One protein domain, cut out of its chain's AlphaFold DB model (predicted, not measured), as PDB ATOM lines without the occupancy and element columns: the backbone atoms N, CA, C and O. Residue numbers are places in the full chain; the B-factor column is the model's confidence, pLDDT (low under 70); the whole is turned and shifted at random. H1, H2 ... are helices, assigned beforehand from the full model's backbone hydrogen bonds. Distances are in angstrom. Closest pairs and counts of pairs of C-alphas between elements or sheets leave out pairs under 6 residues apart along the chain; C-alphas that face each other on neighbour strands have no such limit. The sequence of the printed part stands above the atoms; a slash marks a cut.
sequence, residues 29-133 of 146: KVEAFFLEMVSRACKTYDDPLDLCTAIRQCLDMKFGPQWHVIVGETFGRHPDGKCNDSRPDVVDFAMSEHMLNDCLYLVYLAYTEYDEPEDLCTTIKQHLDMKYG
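AT A GLANCE: This is residues 29 to 133 of the 146 residues of the protein "Dynein light chain" of Dibothriocephalus latus (UniProt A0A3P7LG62). Two helical hairpins, H3 with H4 and H1 with H2, stand as separate lobes, joined by a long looping stretch, residues 64 to 96, that crosses the gap between them. The printed part has 105 residues with four named helices, H1 to H4 in chain order, and no named strand: all helix. It is only just compact, close to loose, with a radius of gyration of the C-alphas of 15.2 A and spans of 37 by 33 by 26 A.

HOW THE PARTS SIT: Look first at H3, residues 97 to 113; it touches H4, residues 117 to 132, closest at the C-alphas of Ala 110 and Leu 120, 5.5 A. They run opposite ways at a shallow tilt of 33 degrees, only just short of steep. H2, residues 48 to 63, touches H1, residues 29 to 42, closest at the C-alphas of Leu 51 and Ala 41, 6.0 A, through residues 51 to 55 and 37 to 42 alone. They run opposite ways at a shallow tilt of 27 degrees. H1 and H2 are each apart from H3 and H4. In H2, H3 and H4 every O i to N i+4 pair is within hydrogen-bond range; in H1, 9 of 10.

IN THESE COORDINATES: Find C-alpha 97 at (155.879, 147.488, 79.058); H3 runs 24.4 A from there. H4, 21.9 A, ends at (145.728, 145.286, 88.377). H1 measures 20.4 A, H2 22.1 A.

THE WHOLE: The farthest C-alphas, Lys 29 and Asp 85, are 41.2 A apart. The printed part has no cut; the link H2 to H3 is long. Residues 29 and 72 to 92 have pLDDT under 70.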
ATOM      1  N   LYS A  29     128.442 127.637  79.980       69.19
ATOM      2  CA  LYS A  29     128.097 127.942  78.578       69.19
ATOM      3  C   LYS A  29     129.286 128.486  77.791       69.19
ATOM      4  O   LYS A  29     129.402 128.209  76.598       69.19
ATOM      5  N   VAL A  30     130.132 129.290  78.433       76.19
ATOM      6  CA  VAL A  30     131.373 129.800  77.834       76.19
ATOM      7  C   VAL A  30     132.384 128.668  77.723       76.19
ATOM      8  O   VAL A  30     133.076 128.570  76.719       76.19
ATOM      9  N   GLU A  31     132.401 127.776  78.707       78.19
ATOM     10  CA  GLU A  31     133.309 126.639  78.790       78.19
ATOM     11  C   GLU A  31     133.208 125.682  77.593       78.19
ATOM     12  O   GLU A  31     134.169 125.501  76.848       78.19
ATOM     13  N   ALA A  32     132.033 125.086  77.364       78.19
ATOM     14  CA  ALA A  32     131.867 124.125  76.273       78.19
ATOM     15  C   ALA A  32     132.189 124.761  74.910       78.19
ATOM     16  O   ALA A  32     132.814 124.145  74.047       78.19
ATOM     17  N   PHE A  33     131.809 126.031  74.745       81.88
ATOM     18  CA  PHE A  33     132.131 126.797  73.550       81.88
ATOM     19  C   PHE A  33     133.635 127.055  73.404       81.88
ATOM     20  O   PHE A  33     134.160 126.989  72.295       81.88
ATOM     21  N   PHE A  34     134.322 127.369  74.496       83.50
ATOM     22  CA  PHE A  34     135.733 127.716  74.478       83.50
ATOM     23  C   PHE A  34     136.591 126.499  74.118       83.50
ATOM     24  O   PHE A  34     137.431 126.622  73.233       83.50
ATOM     25  N   LEU A  35     136.338 125.312  74.684       83.19
ATOM     26  CA  LEU A  35     137.058 124.092  74.271       83.19
ATOM     27  C   LEU A  35     136.803 123.722  72.811       83.19
ATOM     28  O   LEU A  35     137.728 123.342  72.095       83.19
ATOM     29  N   GLU A  36     135.558 123.850  72.348       83.56
ATOM     30  CA  GLU A  36     135.227 123.605  70.945       83.56
ATOM     31  C   GLU A  36     135.963 124.584  70.021       83.56
ATOM     32  O   GLU A  36     136.501 124.191  68.983       83.56
ATOM     33  N   MET A  37     136.008 125.856  70.407       85.44
ATOM     34  CA  MET A  37     136.688 126.909  69.666       85.44
ATOM     35  C   MET A  37     138.202 126.679  69.619       85.44
ATOM     36  O   MET A  37     138.764 126.700  68.526       85.44
ATOM     37  N   VAL A  38     138.833 126.347  70.749       83.56
ATOM     38  CA  VAL A  38     140.256 125.976  70.810       83.56
ATOM     39  C   VAL A  38     140.529 124.754  69.932       83.56
ATOM     40  O   VAL A  38     141.427 124.793  69.100       83.56
ATOM     41  N   SER A  39     139.700 123.707  70.010       81.56
ATOM     42  CA  SER A  39     139.865 122.505  69.176       81.56
ATOM     43  C   SER A  39     139.791 122.813  67.679       81.56
ATOM     44  O   SER A  39     140.515 122.218  66.883       81.56
ATOM     45  N   ARG A  40     138.909 123.732  67.268       82.25
ATOM     46  CA  ARG A  40     138.804 124.167  65.868       82.25
ATOM     47  C   ARG A  40     139.998 125.013  65.448       82.25
ATOM     48  O   ARG A  40     140.506 124.813  64.348       82.25
ATOM     49  N   ALA A  41     140.439 125.924  66.309       80.94
ATOM     50  CA  ALA A  41     141.581 126.784  66.048       80.94
ATOM     51  C   ALA A  41     142.855 125.938  65.868       80.94
ATOM     52  O   ALA A  41     143.514 126.076  64.843       80.94
ATOM     53  N   CYS A  42     143.110 124.968  66.755       78.31
ATOM     54  CA  CYS A  42     144.256 124.050  66.669       78.31
ATOM     55  C   CYS A  42     144.261 123.170  65.408       78.31
ATOM     56  O   CYS A  42     145.303 122.688  64.999       78.31
ATOM     57  N   LYS A  43     143.100 122.941  64.781       80.44
ATOM     58  CA  LYS A  43     142.996 122.201  63.506       80.44
ATOM     59  C   LYS A  43     143.168 123.084  62.271       80.44
ATOM     60  O   LYS A  43     143.193 122.565  61.159       80.44
ATOM     61  N   THR A  44     143.161 124.400  62.457       82.06
ATOM     62  CA  THR A  44     143.138 125.390  61.372       82.06
ATOM     63  C   THR A  44     144.448 126.163  61.292       82.06
ATOM     64  O   THR A  44     144.869 126.519  60.194       82.06
ATOM     65  N   TYR A  45     145.066 126.432  62.441       80.50
ATOM     66  CA  TYR A  45     146.257 127.254  62.568       80.50
ATOM     67  C   TYR A  45     147.362 126.445  63.237       80.50
ATOM     68  O   TYR A  45     147.206 126.014  64.378       80.50
ATOM     69  N   ASP A  46     148.471 126.288  62.518       74.81
ATOM     70  CA  ASP A  46     149.700 125.673  63.032       74.81
ATOM     71  C   ASP A  46     150.667 126.733  63.596       74.81
ATOM     72  O   ASP A  46     151.608 126.408  64.315       74.81
ATOM     73  N   ASP A  47     150.439 128.012  63.273       78.44
ATOM     74  CA  ASP A  47     151.206 129.140  63.797       78.44
ATOM     75  C   ASP A  47     150.617 129.630  65.142       78.44
ATOM     76  O   ASP A  47     149.419 129.936  65.215       78.44
ATOM     77  N   PRO A  48     151.426 129.735  66.216       72.88
ATOM     78  CA  PRO A  48     150.951 130.148  67.538       72.88
ATOM     79  C   PRO A  48     150.353 131.559  67.596       72.88
ATOM     80  O   PRO A  48     149.435 131.798  68.386       72.88
ATOM     81  N   LEU A  49     150.850 132.496  66.780       76.62
ATOM     82  CA  LEU A  49     150.352 133.871  66.746       76.62
ATOM     83  C   LEU A  49     148.974 133.925  66.080       76.62
ATOM     84  O   LEU A  49     148.057 134.566  66.608       76.62
ATOM     85  N   ASP A  50     148.803 133.219  64.966       82.25
ATOM     86  CA  ASP A  50     147.515 133.082  64.290       82.25
ATOM     87  C   ASP A  50     146.500 132.358  65.180       82.25
ATOM     88  O   ASP A  50     145.352 132.796  65.297       82.25
ATOM     89  N   LEU A  51     146.933 131.308  65.888       81.44
ATOM     90  CA  LEU A  51     146.106 130.586  66.849       81.44
ATOM     91  C   LEU A  51     145.631 131.505  67.984       81.44
ATOM     92  O   LEU A  51     144.429 131.608  68.246       81.44
ATOM     93  N   CYS A  52     146.561 132.218  68.626       81.38
ATOM     94  CA  CYS A  52     146.274 133.175  69.693       81.38
ATOM     95  C   CYS A  52     145.304 134.267  69.220       81.38
ATOM     96  O   CYS A  52     144.292 134.559  69.868       81.38
ATOM     97  N   THR A  53     145.570 134.825  68.037       82.12
ATOM     98  CA  THR A  53     144.759 135.881  67.432       82.12
ATOM     99  C   THR A  53     143.345 135.402  67.128       82.12
ATOM    100  O   THR A  53     142.383 136.098  67.464       82.12
ATOM    101  N   ALA A  54     143.198 134.216  66.537       86.12
ATOM    102  CA  ALA A  54     141.904 133.646  66.182       86.12
ATOM    103  C   ALA A  54     141.043 133.369  67.423       86.12
ATOM    104  O   ALA A  54     139.866 133.743  67.459       86.12
ATOM    105  N   ILE A  55     141.636 132.772  68.462       85.44
ATOM    106  CA  ILE A  55     140.960 132.489  69.735       85.44
ATOM    107  C   ILE A  55     140.508 133.802  70.385       85.44
ATOM    108  O   ILE A  55     139.327 133.958  70.707       85.44
ATOM    109  N   ARG A  56     141.416 134.778  70.512       87.75
ATOM    110  CA  ARG A  56     141.119 136.085  71.113       87.75
ATOM    111  C   ARG A  56     139.997 136.807  70.378       87.75
ATOM    112  O   ARG A  56     139.030 137.227  71.005       87.75
ATOM    113  N   GLN A  57     140.097 136.931  69.054       87.12
ATOM    114  CA  GLN A  57     139.082 137.613  68.251       87.12
ATOM    115  C   GLN A  57     137.711 136.947  68.392       87.12
ATOM    116  O   GLN A  57     136.700 137.640  68.487       87.12
ATOM    117  N   CYS A  58     137.663 135.615  68.450       86.44
ATOM    118  CA  CYS A  58     136.412 134.887  68.631       86.44
ATOM    119  C   CYS A  58     135.759 135.192  69.990       86.44
ATOM    120  O   CYS A  58     134.539 135.366  70.069       86.44
ATOM    121  N   LEU A  59     136.563 135.306  71.051       84.06
ATOM    122  CA  LEU A  59     136.095 135.663  72.390       84.06
ATOM    123  C   LEU A  59     135.638 137.119  72.468       84.06
ATOM    124  O   LEU A  59     134.522 137.369  72.923       84.06
ATOM    125  N   ASP A  60     136.438 138.045  71.932       86.44
ATOM    126  CA  ASP A  60     136.102 139.470  71.865       86.44
ATOM    127  C   ASP A  60     134.768 139.694  71.129       86.44
ATOM    128  O   ASP A  60     133.898 140.437  71.591       86.44
ATOM    129  N   MET A  61     134.567 139.008  69.997       86.50
ATOM    130  CA  MET A  61     133.334 139.104  69.209       86.50
ATOM    131  C   MET A  61     132.115 138.531  69.935       86.50
ATOM    132  O   MET A  61     131.004 139.030  69.750       86.50
ATOM    133  N   LYS A  62     132.289 137.464  70.721       84.31
ATOM    134  CA  LYS A  62     131.164 136.730  71.312       84.31
ATOM    135  C   LYS A  62     130.782 137.207  72.707       84.31
ATOM    136  O   LYS A  62     129.600 137.170  73.052       84.31
ATOM    137  N   PHE A  63     131.758 137.623  73.503       82.50
ATOM    138  CA  PHE A  63     131.577 137.934  74.921       82.50
ATOM    139  C   PHE A  63     131.938 139.381  75.276       82.50
ATOM    140  O   PHE A  63     131.784 139.770  76.431       82.50
ATOM    141  N   GLY A  64     132.337 140.188  74.291       80.75
ATOM    142  CA  GLY A  64     132.763 141.572  74.483       80.75
ATOM    143  C   GLY A  64     134.287 141.695  74.549       80.75
ATOM    144  O   GLY A  64     134.961 140.691  74.742       80.75
ATOM    145  N   PRO A  65     134.828 142.906  74.352       82.88
ATOM    146  CA  PRO A  65     136.259 143.136  74.156       82.88
ATOM    147  C   PRO A  65     137.092 142.902  75.428       82.88
ATOM    148  O   PRO A  65     136.544 142.816  76.523       82.88
ATOM    149  N   GLN A  66     138.422 142.956  75.274       79.62
ATOM    150  CA  GLN A  66     139.447 142.862  76.333       79.62
ATOM    151  C   GLN A  66     139.789 141.436  76.778       79.62
ATOM    152  O   GLN A  66     140.322 141.236  77.872       79.62
ATOM    153  N   TRP A  67     139.549 140.438  75.926       80.94
ATOM    154  CA  TRP A  67     140.109 139.113  76.157       80.94
ATOM    155  C   TRP A  67     141.610 139.109  75.891       80.94
ATOM    156  O   TRP A  67     142.096 139.647  74.896       80.94
ATOM    157  N   HIS A  68     142.337 138.451  76.784       73.12
ATOM    158  CA  HIS A  68     143.767 138.227  76.661       73.12
ATOM    159  C   HIS A  68     143.977 136.722  76.515       73.12
ATOM    160  O   HIS A  68     143.433 135.938  77.293       73.12
ATOM    161  N   VAL A  69     144.715 136.323  75.483       78.94
ATOM    162  CA  VAL A  69     145.016 134.923  75.173       78.94
ATOM    163  C   VAL A  69     146.527 134.797  75.079       78.94
ATOM    164  O   VAL A  69     147.192 135.694  74.571       78.94
ATOM    165  N   ILE A  70     147.054 133.701  75.610       70.12
ATOM    166  CA  ILE A  70     148.469 133.354  75.548       70.12
ATOM    167  C   ILE A  70     148.538 131.910  75.051       70.12
ATOM    168  O   ILE A  70     147.825 131.048  75.564       70.12
ATOM    169  N   VAL A  71     149.375 131.664  74.045       72.75
ATOM    170  CA  VAL A  71     149.612 130.347  73.443       72.75
ATOM    171  C   VAL A  71     151.119 130.104  73.417       72.75
ATOM    172  O   VAL A  71     151.873 130.985  73.010       72.75
ATOM    173  N   GLY A  72     151.564 128.915  73.823       63.56
ATOM    174  CA  GLY A  72     152.953 128.492  73.662       63.56
ATOM    175  C   GLY A  72     153.143 127.014  73.989       63.56
ATOM    176  O   GLY A  72     152.513 126.507  74.915       63.56
ATOM    177  N   GLU A  73     154.023 126.351  73.233       53.53
ATOM    178  CA  GLU A  73     154.344 124.918  73.370       53.53
ATOM    179  C   GLU A  73     154.909 124.583  74.759       53.53
ATOM    180  O   GLU A  73     154.619 123.535  75.322       53.53
ATOM    181  N   THR A  74     155.670 125.516  75.337       51.75
ATOM    182  CA  THR A  74     156.300 125.402  76.655       51.75
ATOM    183  C   THR A  74     156.158 126.719  77.402       51.75
ATOM    184  O   THR A  74     157.117 127.484  77.537       51.75
ATOM    185  N   PHE A  75     154.960 127.029  77.893       41.59
ATOM    186  CA  PHE A  75     154.824 128.139  78.830       41.59
ATOM    187  C   PHE A  75     155.373 127.711  80.202       41.59
ATOM    188  O   PHE A  75     154.652 127.240  81.080       41.59
ATOM    189  N   GLY A  76     156.694 127.867  80.354       40.69
ATOM    190  CA  GLY A  76     157.391 127.805  81.638       40.69
ATOM    191  C   GLY A  76     158.024 126.470  82.047       40.69
ATOM    192  O   GLY A  76     158.290 126.276  83.230       40.69
ATOM    193  N   ARG A  77     158.344 125.555  81.117       32.94
ATOM    194  CA  ARG A  77     159.233 124.422  81.439       32.94
ATOM    195  C   ARG A  77     160.144 124.038  80.277       32.94
ATOM    196  O   ARG A  77     159.673 123.743  79.187       32.94
ATOM    197  N   HIS A  78     161.446 123.997  80.544       32.19
ATOM    198  CA  HIS A  78     162.436 123.398  79.653       32.19
ATOM    199  C   HIS A  78     162.384 121.854  79.806       32.19
ATOM    200  O   HIS A  78     162.156 121.369  80.921       32.19
ATOM    201  N   PRO A  79     162.575 121.054  78.736       39.31
ATOM    202  CA  PRO A  79     162.405 119.590  78.754       39.31
ATOM    203  C   PRO A  79     163.352 118.820  79.697       39.31
ATOM    204  O   PRO A  79     163.167 117.627  79.922       39.31
ATOM    205  N   ASP A  80     164.353 119.481  80.273       43.22
ATOM    206  CA  ASP A  80     165.297 118.931  81.251       43.22
ATOM    207  C   ASP A  80     164.970 119.304  82.710       43.22
ATOM    208  O   ASP A  80     165.733 118.965  83.617       43.22
ATOM    209  N   GLY A  81     163.834 119.967  82.962       38.88
ATOM    210  CA  GLY A  81     163.342 120.246  84.312       38.88
ATOM    211  C   GLY A  81     164.197 121.233  85.110       38.88
ATOM    212  O   GLY A  81     164.064 121.286  86.330       38.88
ATOM    213  N   LYS A  82     165.070 122.004  84.449       33.53
ATOM    214  CA  LYS A  82     165.846 123.074  85.078       33.53
ATOM    215  C   LYS A  82     165.276 124.442  84.718       33.53
ATOM    216  O   LYS A  82     165.086 124.756  83.546       33.53
ATOM    217  N   CYS A  83     165.057 125.271  85.735       36.44
ATOM    218  CA  CYS A  83     164.885 126.709  85.572       36.44
ATOM    219  C   CYS A  83     166.261 127.294  85.232       36.44
ATOM    220  O   CYS A  83     167.156 127.303  86.075       36.44
ATOM    221  N   ASN A  84     166.474 127.727  83.991       40.03
ATOM    222  CA  ASN A  84     167.659 128.520  83.673       40.03
ATOM    223  C   ASN A  84     167.451 129.944  84.214       40.03
ATOM    224  O   ASN A  84     166.345 130.466  84.120       40.03
ATOM    225  N   ASP A  85     168.525 130.614  84.657       43.16
ATOM    226  CA  ASP A  85     168.604 132.066  84.970       43.16
ATOM    227  C   ASP A  85     168.264 132.983  83.763       43.16
ATOM    228  O   ASP A  85     168.544 134.183  83.741       43.16
ATOM    229  N   SER A  86     167.712 132.409  82.698       50.19
ATOM    230  CA  SER A  86     167.335 133.095  81.476       50.19
ATOM    231  C   SER A  86     165.949 133.694  81.671       50.19
ATOM    232  O   SER A  86     164.999 132.995  82.019       50.19
ATOM    233  N   ARG A  87     165.861 135.010  81.467       47.88
ATOM    234  CA  ARG A  87     164.613 135.781  81.452       47.88
ATOM    235  C   ARG A  87     163.537 135.010  80.663       47.88
ATOM    236  O   ARG A  87     163.864 134.543  79.576       47.88
ATOM    237  N   PRO A  88     162.292 134.899  81.162       58.44
ATOM    238  CA  PRO A  88     161.232 134.230  80.420       58.44
ATOM    239  C   PRO A  88     161.061 134.880  79.044       58.44
ATOM    240  O   PRO A  88     160.972 136.110  78.950       58.44
ATOM    241  N   ASP A  89     161.021 134.063  77.994       60.56
ATOM    242  CA  ASP A  89     160.757 134.541  76.642       60.56
ATOM    243  C   ASP A  89     159.277 134.914  76.515       60.56
ATOM    244  O   ASP A  89     158.377 134.136  76.842       60.56
ATOM    245  N   VAL A  90     159.018 136.142  76.064       65.75
ATOM    246  CA  VAL A  90     157.660 136.645  75.843       65.75
ATOM    247  C   VAL A  90     157.268 136.346  74.406       65.75
ATOM    248  O   VAL A  90     157.881 136.877  73.483       65.75
ATOM    249  N   VAL A  91     156.236 135.522  74.229       64.12
ATOM    250  CA  VAL A  91     155.712 135.171  72.901       64.12
ATOM    251  C   VAL A  91     154.839 136.297  72.339       64.12
ATOM    252  O   VAL A  91     155.052 136.730  71.212       64.12
ATOM    253  N   ASP A  92     153.889 136.804  73.128       57.25
ATOM    254  CA  ASP A  92     153.029 137.939  72.770       57.25
ATOM    255  C   ASP A  92     152.435 138.579  74.039       57.25
ATOM    256  O   ASP A  92     152.345 137.933  75.087       57.25
ATOM    257  N   PHE A  93     152.043 139.854  73.965       72.75
ATOM    258  CA  PHE A  93     151.387 140.567  75.061       72.75
ATOM    259  C   PHE A  93     150.596 141.788  74.570       72.75
ATOM    260  O   PHE A  93     151.055 142.578  73.750       72.75
ATOM    261  N   ALA A  94     149.421 142.008  75.162       75.38
ATOM    262  CA  ALA A  94     148.600 143.199  74.932       75.38
ATOM    263  C   ALA A  94     148.495 144.039  76.214       75.38
ATOM    264  O   ALA A  94     147.422 144.222  76.779       75.38
ATOM    265  N   MET A  95     149.638 144.520  76.707       79.88
ATOM    266  CA  MET A  95     149.735 145.328  77.928       79.88
ATOM    267  C   MET A  95     150.891 146.332  77.846       79.88
ATOM    268  O   MET A  95     151.697 146.289  76.920       79.88
ATOM    269  N   SER A  96     150.980 147.260  78.802       83.12
ATOM    270  CA  SER A  96     152.100 148.208  78.850       83.12
ATOM    271  C   SER A  96     153.417 147.501  79.187       83.12
ATOM    272  O   SER A  96     153.423 146.508  79.914       83.12
ATOM    273  N   GLU A  97     154.552 148.043  78.731       75.31
ATOM    274  CA  GLU A  97     155.879 147.488  79.058       75.31
ATOM    275  C   GLU A  97     156.118 147.381  80.570       75.31
ATOM    276  O   GLU A  97     156.751 146.440  81.038       75.31
ATOM    277  N   HIS A  98     155.597 148.325  81.358       77.94
ATOM    278  CA  HIS A  98     155.682 148.268  82.817       77.94
ATOM    279  C   HIS A  98     154.953 147.039  83.375       77.94
ATOM    280  O   HIS A  98     155.505 146.301  84.187       77.94
ATOM    281  N   MET A  99     153.721 146.804  82.919       82.44
ATOM    282  CA  MET A  99     152.919 145.658  83.341       82.44
ATOM    283  C   MET A  99     153.554 144.342  82.886       82.44
ATOM    284  O   MET A  99     153.640 143.405  83.672       82.44
ATOM    285  N   LEU A 100     154.091 144.299  81.664       80.81
ATOM    286  CA  LEU A 100     154.826 143.142  81.165       80.81
ATOM    287  C   LEU A 100     156.050 142.822  82.032       80.81
ATOM    288  O   LEU A 100     156.268 141.666  82.384       80.81
ATOM    289  N   ASN A 101     156.858 143.828  82.377       77.19
ATOM    290  CA  ASN A 101     158.042 143.617  83.212       77.19
ATOM    291  C   ASN A 101     157.666 143.115  84.614       77.19
ATOM    292  O   ASN A 101     158.354 142.245  85.143       77.19
ATOM    293  N   ASP A 102     156.559 143.593  85.184       79.69
ATOM    294  CA  ASP A 102     156.032 143.060  86.442       79.69
ATOM    295  C   ASP A 102     155.593 141.599  86.315       79.69
ATOM    296  O   ASP A 102     155.927 140.790  87.180       79.69
ATOM    297  N   CYS A 103     154.885 141.239  85.241       84.00
ATOM    298  CA  CYS A 103     154.496 139.854  84.974       84.00
ATOM    299  C   CYS A 103     155.727 138.947  84.884       84.00
ATOM    300  O   CYS A 103     155.776 137.910  85.537       84.00
ATOM    301  N   LEU A 104     156.748 139.361  84.130       80.50
ATOM    302  CA  LEU A 104     158.004 138.618  83.995       80.50
ATOM    303  C   LEU A 104     158.726 138.435  85.332       80.50
ATOM    304  O   LEU A 104     159.239 137.354  85.611       80.50
ATOM    305  N   TYR A 105     158.753 139.480  86.157       78.56
ATOM    306  CA  TYR A 105     159.360 139.422  87.481       78.56
ATOM    307  C   TYR A 105     158.593 138.486  88.424       78.56
ATOM    308  O   TYR A 105     159.209 137.676  89.112       78.56
ATOM    309  N   LEU A 106     157.257 138.544  88.421       83.06
ATOM    310  CA  LEU A 106     156.409 137.648  89.215       83.06
ATOM    311  C   LEU A 106     156.556 136.190  88.789       83.06
ATOM    312  O   LEU A 106     156.635 135.316  89.644       83.06
ATOM    313  N   VAL A 107     156.626 135.942  87.481       82.88
ATOM    314  CA  VAL A 107     156.901 134.617  86.922       82.88
ATOM    315  C   VAL A 107     158.243 134.113  87.441       82.88
ATOM    316  O   VAL A 107     158.286 133.055  88.057       82.88
ATOM    317  N   TYR A 108     159.316 134.891  87.274       76.88
ATOM    318  CA  TYR A 108     160.643 134.525  87.772       76.88
ATOM    319  C   TYR A 108     160.623 134.187  89.271       76.88
ATOM    320  O   TYR A 108     161.088 133.117  89.653       76.88
ATOM    321  N   LEU A 109     160.027 135.047  90.105       77.69
ATOM    322  CA  LEU A 109     159.930 134.810  91.549       77.69
ATOM    323  C   LEU A 109     159.146 133.542  91.885       77.69
ATOM    324  O   LEU A 109     159.587 132.746  92.711       77.69
ATOM    325  N   ALA A 110     157.994 133.341  91.247       80.38
ATOM    326  CA  ALA A 110     157.167 132.172  91.496       80.38
ATOM    327  C   ALA A 110     157.947 130.888  91.171       80.38
ATOM    328  O   ALA A 110     157.983 129.985  91.997       80.38
ATOM    329  N   TYR A 111     158.657 130.847  90.038       74.88
ATOM    330  CA  TYR A 111     159.484 129.700  89.639       74.88
ATOM    331  C   TYR A 111     160.706 129.455  90.526       74.88
ATOM    332  O   TYR A 111     161.231 128.345  90.533       74.88
ATOM    333  N   THR A 112     161.188 130.465  91.255       75.50
ATOM    334  CA  THR A 112     162.258 130.267  92.245       75.50
ATOM    335  C   THR A 112     161.751 129.741  93.586       75.50
ATOM    336  O   THR A 112     162.537 129.187  94.350       75.50
ATOM    337  N   GLU A 113     160.464 129.922  93.881       80.25
ATOM    338  CA  GLU A 113     159.858 129.619  95.186       80.25
ATOM    339  C   GLU A 113     159.011 128.336  95.164       80.25
ATOM    340  O   GLU A 113     158.925 127.641  96.177       80.25
ATOM    341  N   TYR A 114     158.391 128.005  94.027       80.25
ATOM    342  CA  TYR A 114     157.413 126.924  93.912       80.25
ATOM    343  C   TYR A 114     157.729 125.988  92.740       80.25
ATOM    344  O   TYR A 114     157.906 126.428  91.607       80.25
ATOM    345  N   ASP A 115     157.717 124.680  93.009       76.38
ATOM    346  CA  ASP A 115     157.848 123.635  91.983       76.38
ATOM    347  C   ASP A 115     156.482 123.136  91.470       76.38
ATOM    348  O   ASP A 115     156.389 122.577  90.374       76.38
ATOM    349  N   GLU A 116     155.412 123.333  92.254       79.75
ATOM    350  CA  GLU A 116     154.058 122.887  91.916       79.75
ATOM    351  C   GLU A 116     153.338 123.898  90.998       79.75
ATOM    352  O   GLU A 116     153.166 125.065  91.370       79.75
ATOM    353  N   PRO A 117     152.848 123.477  89.813       76.12
ATOM    354  CA  PRO A 117     152.165 124.359  88.858       76.12
ATOM    355  C   PRO A 117     150.950 125.100  89.427       76.12
ATOM    356  O   PRO A 117     150.644 126.220  89.005       76.12
ATOM    357  N   GLU A 118     150.248 124.484  90.381       77.62
ATOM    358  CA  GLU A 118     149.083 125.082  91.035       77.62
ATOM    359  C   GLU A 118     149.475 126.274  91.920       77.62
ATOM    360  O   GLU A 118     148.832 127.331  91.859       77.62
ATOM    361  N   ASP A 119     150.560 126.136  92.680       82.69
ATOM    362  CA  ASP A 119     151.088 127.189  93.546       82.69
ATOM    363  C   ASP A 119     151.675 128.340  92.719       82.69
ATOM    364  O   ASP A 119     151.438 129.514  93.030       82.69
ATOM    365  N   LEU A 120     152.340 128.015  91.603       82.50
ATOM    366  CA  LEU A 120     152.810 128.990  90.615       82.50
ATOM    367  C   LEU A 120     151.653 129.839  90.071       82.50
ATOM    368  O   LEU A 120     151.674 131.068  90.176       82.50
ATOM    369  N   CYS A 121     150.611 129.192  89.535       82.12
ATOM    370  CA  CYS A 121     149.433 129.885  89.005       82.12
ATOM    371  C   CYS A 121     148.763 130.755  90.066       82.12
ATOM    372  O   CYS A 121     148.395 131.899  89.792       82.12
ATOM    373  N   THR A 122     148.587 130.209  91.269       82.69
ATOM    374  CA  THR A 122     147.889 130.888  92.361       82.69
ATOM    375  C   THR A 122     148.639 132.139  92.792       82.69
ATOM    376  O   THR A 122     148.038 133.210  92.868       82.69
ATOM    377  N   THR A 123     149.951 132.034  92.994       86.31
ATOM    378  CA  THR A 123     150.786 133.154  93.437       86.31
ATOM    379  C   THR A 123     150.819 134.280  92.408       86.31
ATOM    380  O   THR A 123     150.646 135.449  92.767       86.31
ATOM    381  N   ILE A 124     150.996 133.939  91.126       86.31
ATOM    382  CA  ILE A 124     151.040 134.922  90.036       86.31
ATOM    383  C   ILE A 124     149.665 135.580  89.874       86.31
ATOM    384  O   ILE A 124     149.578 136.808  89.856       86.31
ATOM    385  N   LYS A 125     148.581 134.791  89.816       88.06
ATOM    386  CA  LYS A 125     147.216 135.322  89.678       88.06
ATOM    387  C   LYS A 125     146.870 136.259  90.828       88.06
ATOM    388  O   LYS A 125     146.430 137.371  90.574       88.06
ATOM    389  N   GLN A 126     147.096 135.847  92.075       88.62
ATOM    390  CA  GLN A 126     146.764 136.672  93.240       88.62
ATOM    391  C   GLN A 126     147.504 138.011  93.226       88.62
ATOM    392  O   GLN A 126     146.907 139.040  93.541       88.62
ATOM    393  N   HIS A 127     148.779 138.021  92.826       87.81
ATOM    394  CA  HIS A 127     149.538 139.264  92.695       87.81
ATOM    395  C   HIS A 127     148.984 140.174  91.598       87.81
ATOM    396  O   HIS A 127     148.852 141.380  91.813       87.81
ATOM    397  N   LEU A 128     148.655 139.612  90.435       87.44
ATOM    398  CA  LEU A 128     148.115 140.378  89.315       87.44
ATOM    399  C   LEU A 128     146.711 140.904  89.617       87.44
ATOM    400  O   LEU A 128     146.461 142.088  89.409       87.44
ATOM    401  N   ASP A 129     145.842 140.083  90.206       89.44
ATOM    402  CA  ASP A 129     144.502 140.497  90.625       89.44
ATOM    403  C   ASP A 129     144.562 141.634  91.650       89.44
ATOM    404  O   ASP A 129     143.858 142.636  91.530       89.44
ATOM    405  N   MET A 130     145.453 141.516  92.640       89.19
ATOM    406  CA  MET A 130     145.627 142.533  93.677       89.19
ATOM    407  C   MET A 130     146.165 143.853  93.114       89.19
ATOM    408  O   MET A 130     145.767 144.925  93.569       89.19
ATOM    409  N   LYS A 131     147.085 143.787  92.146       90.19
ATOM    410  CA  LYS A 131     147.767 144.968  91.601       90.19
ATOM    411  C   LYS A 131     146.991 145.639  90.467       90.19
ATOM    412  O   LYS A 131     147.066 146.858  90.326       90.19
ATOM    413  N   TYR A 132     146.270 144.860  89.666       86.25
ATOM    414  CA  TYR A 132     145.728 145.286  88.377       86.25
ATOM    415  C   TYR A 132     144.229 144.996  88.181       86.25
ATOM    416  O   TYR A 132     143.685 145.398  87.154       86.25
ATOM    417  N   GLY A 133     143.549 144.383  89.155       83.81
ATOM    418  CA  GLY A 133     142.107 144.095  89.118       83.81
ATOM    419  C   GLY A 133     141.801 142.621  88.856       83.81
ATOM    420  O   GLY A 133     142.610 141.917  88.283       83.81
TER     421      GLY A 133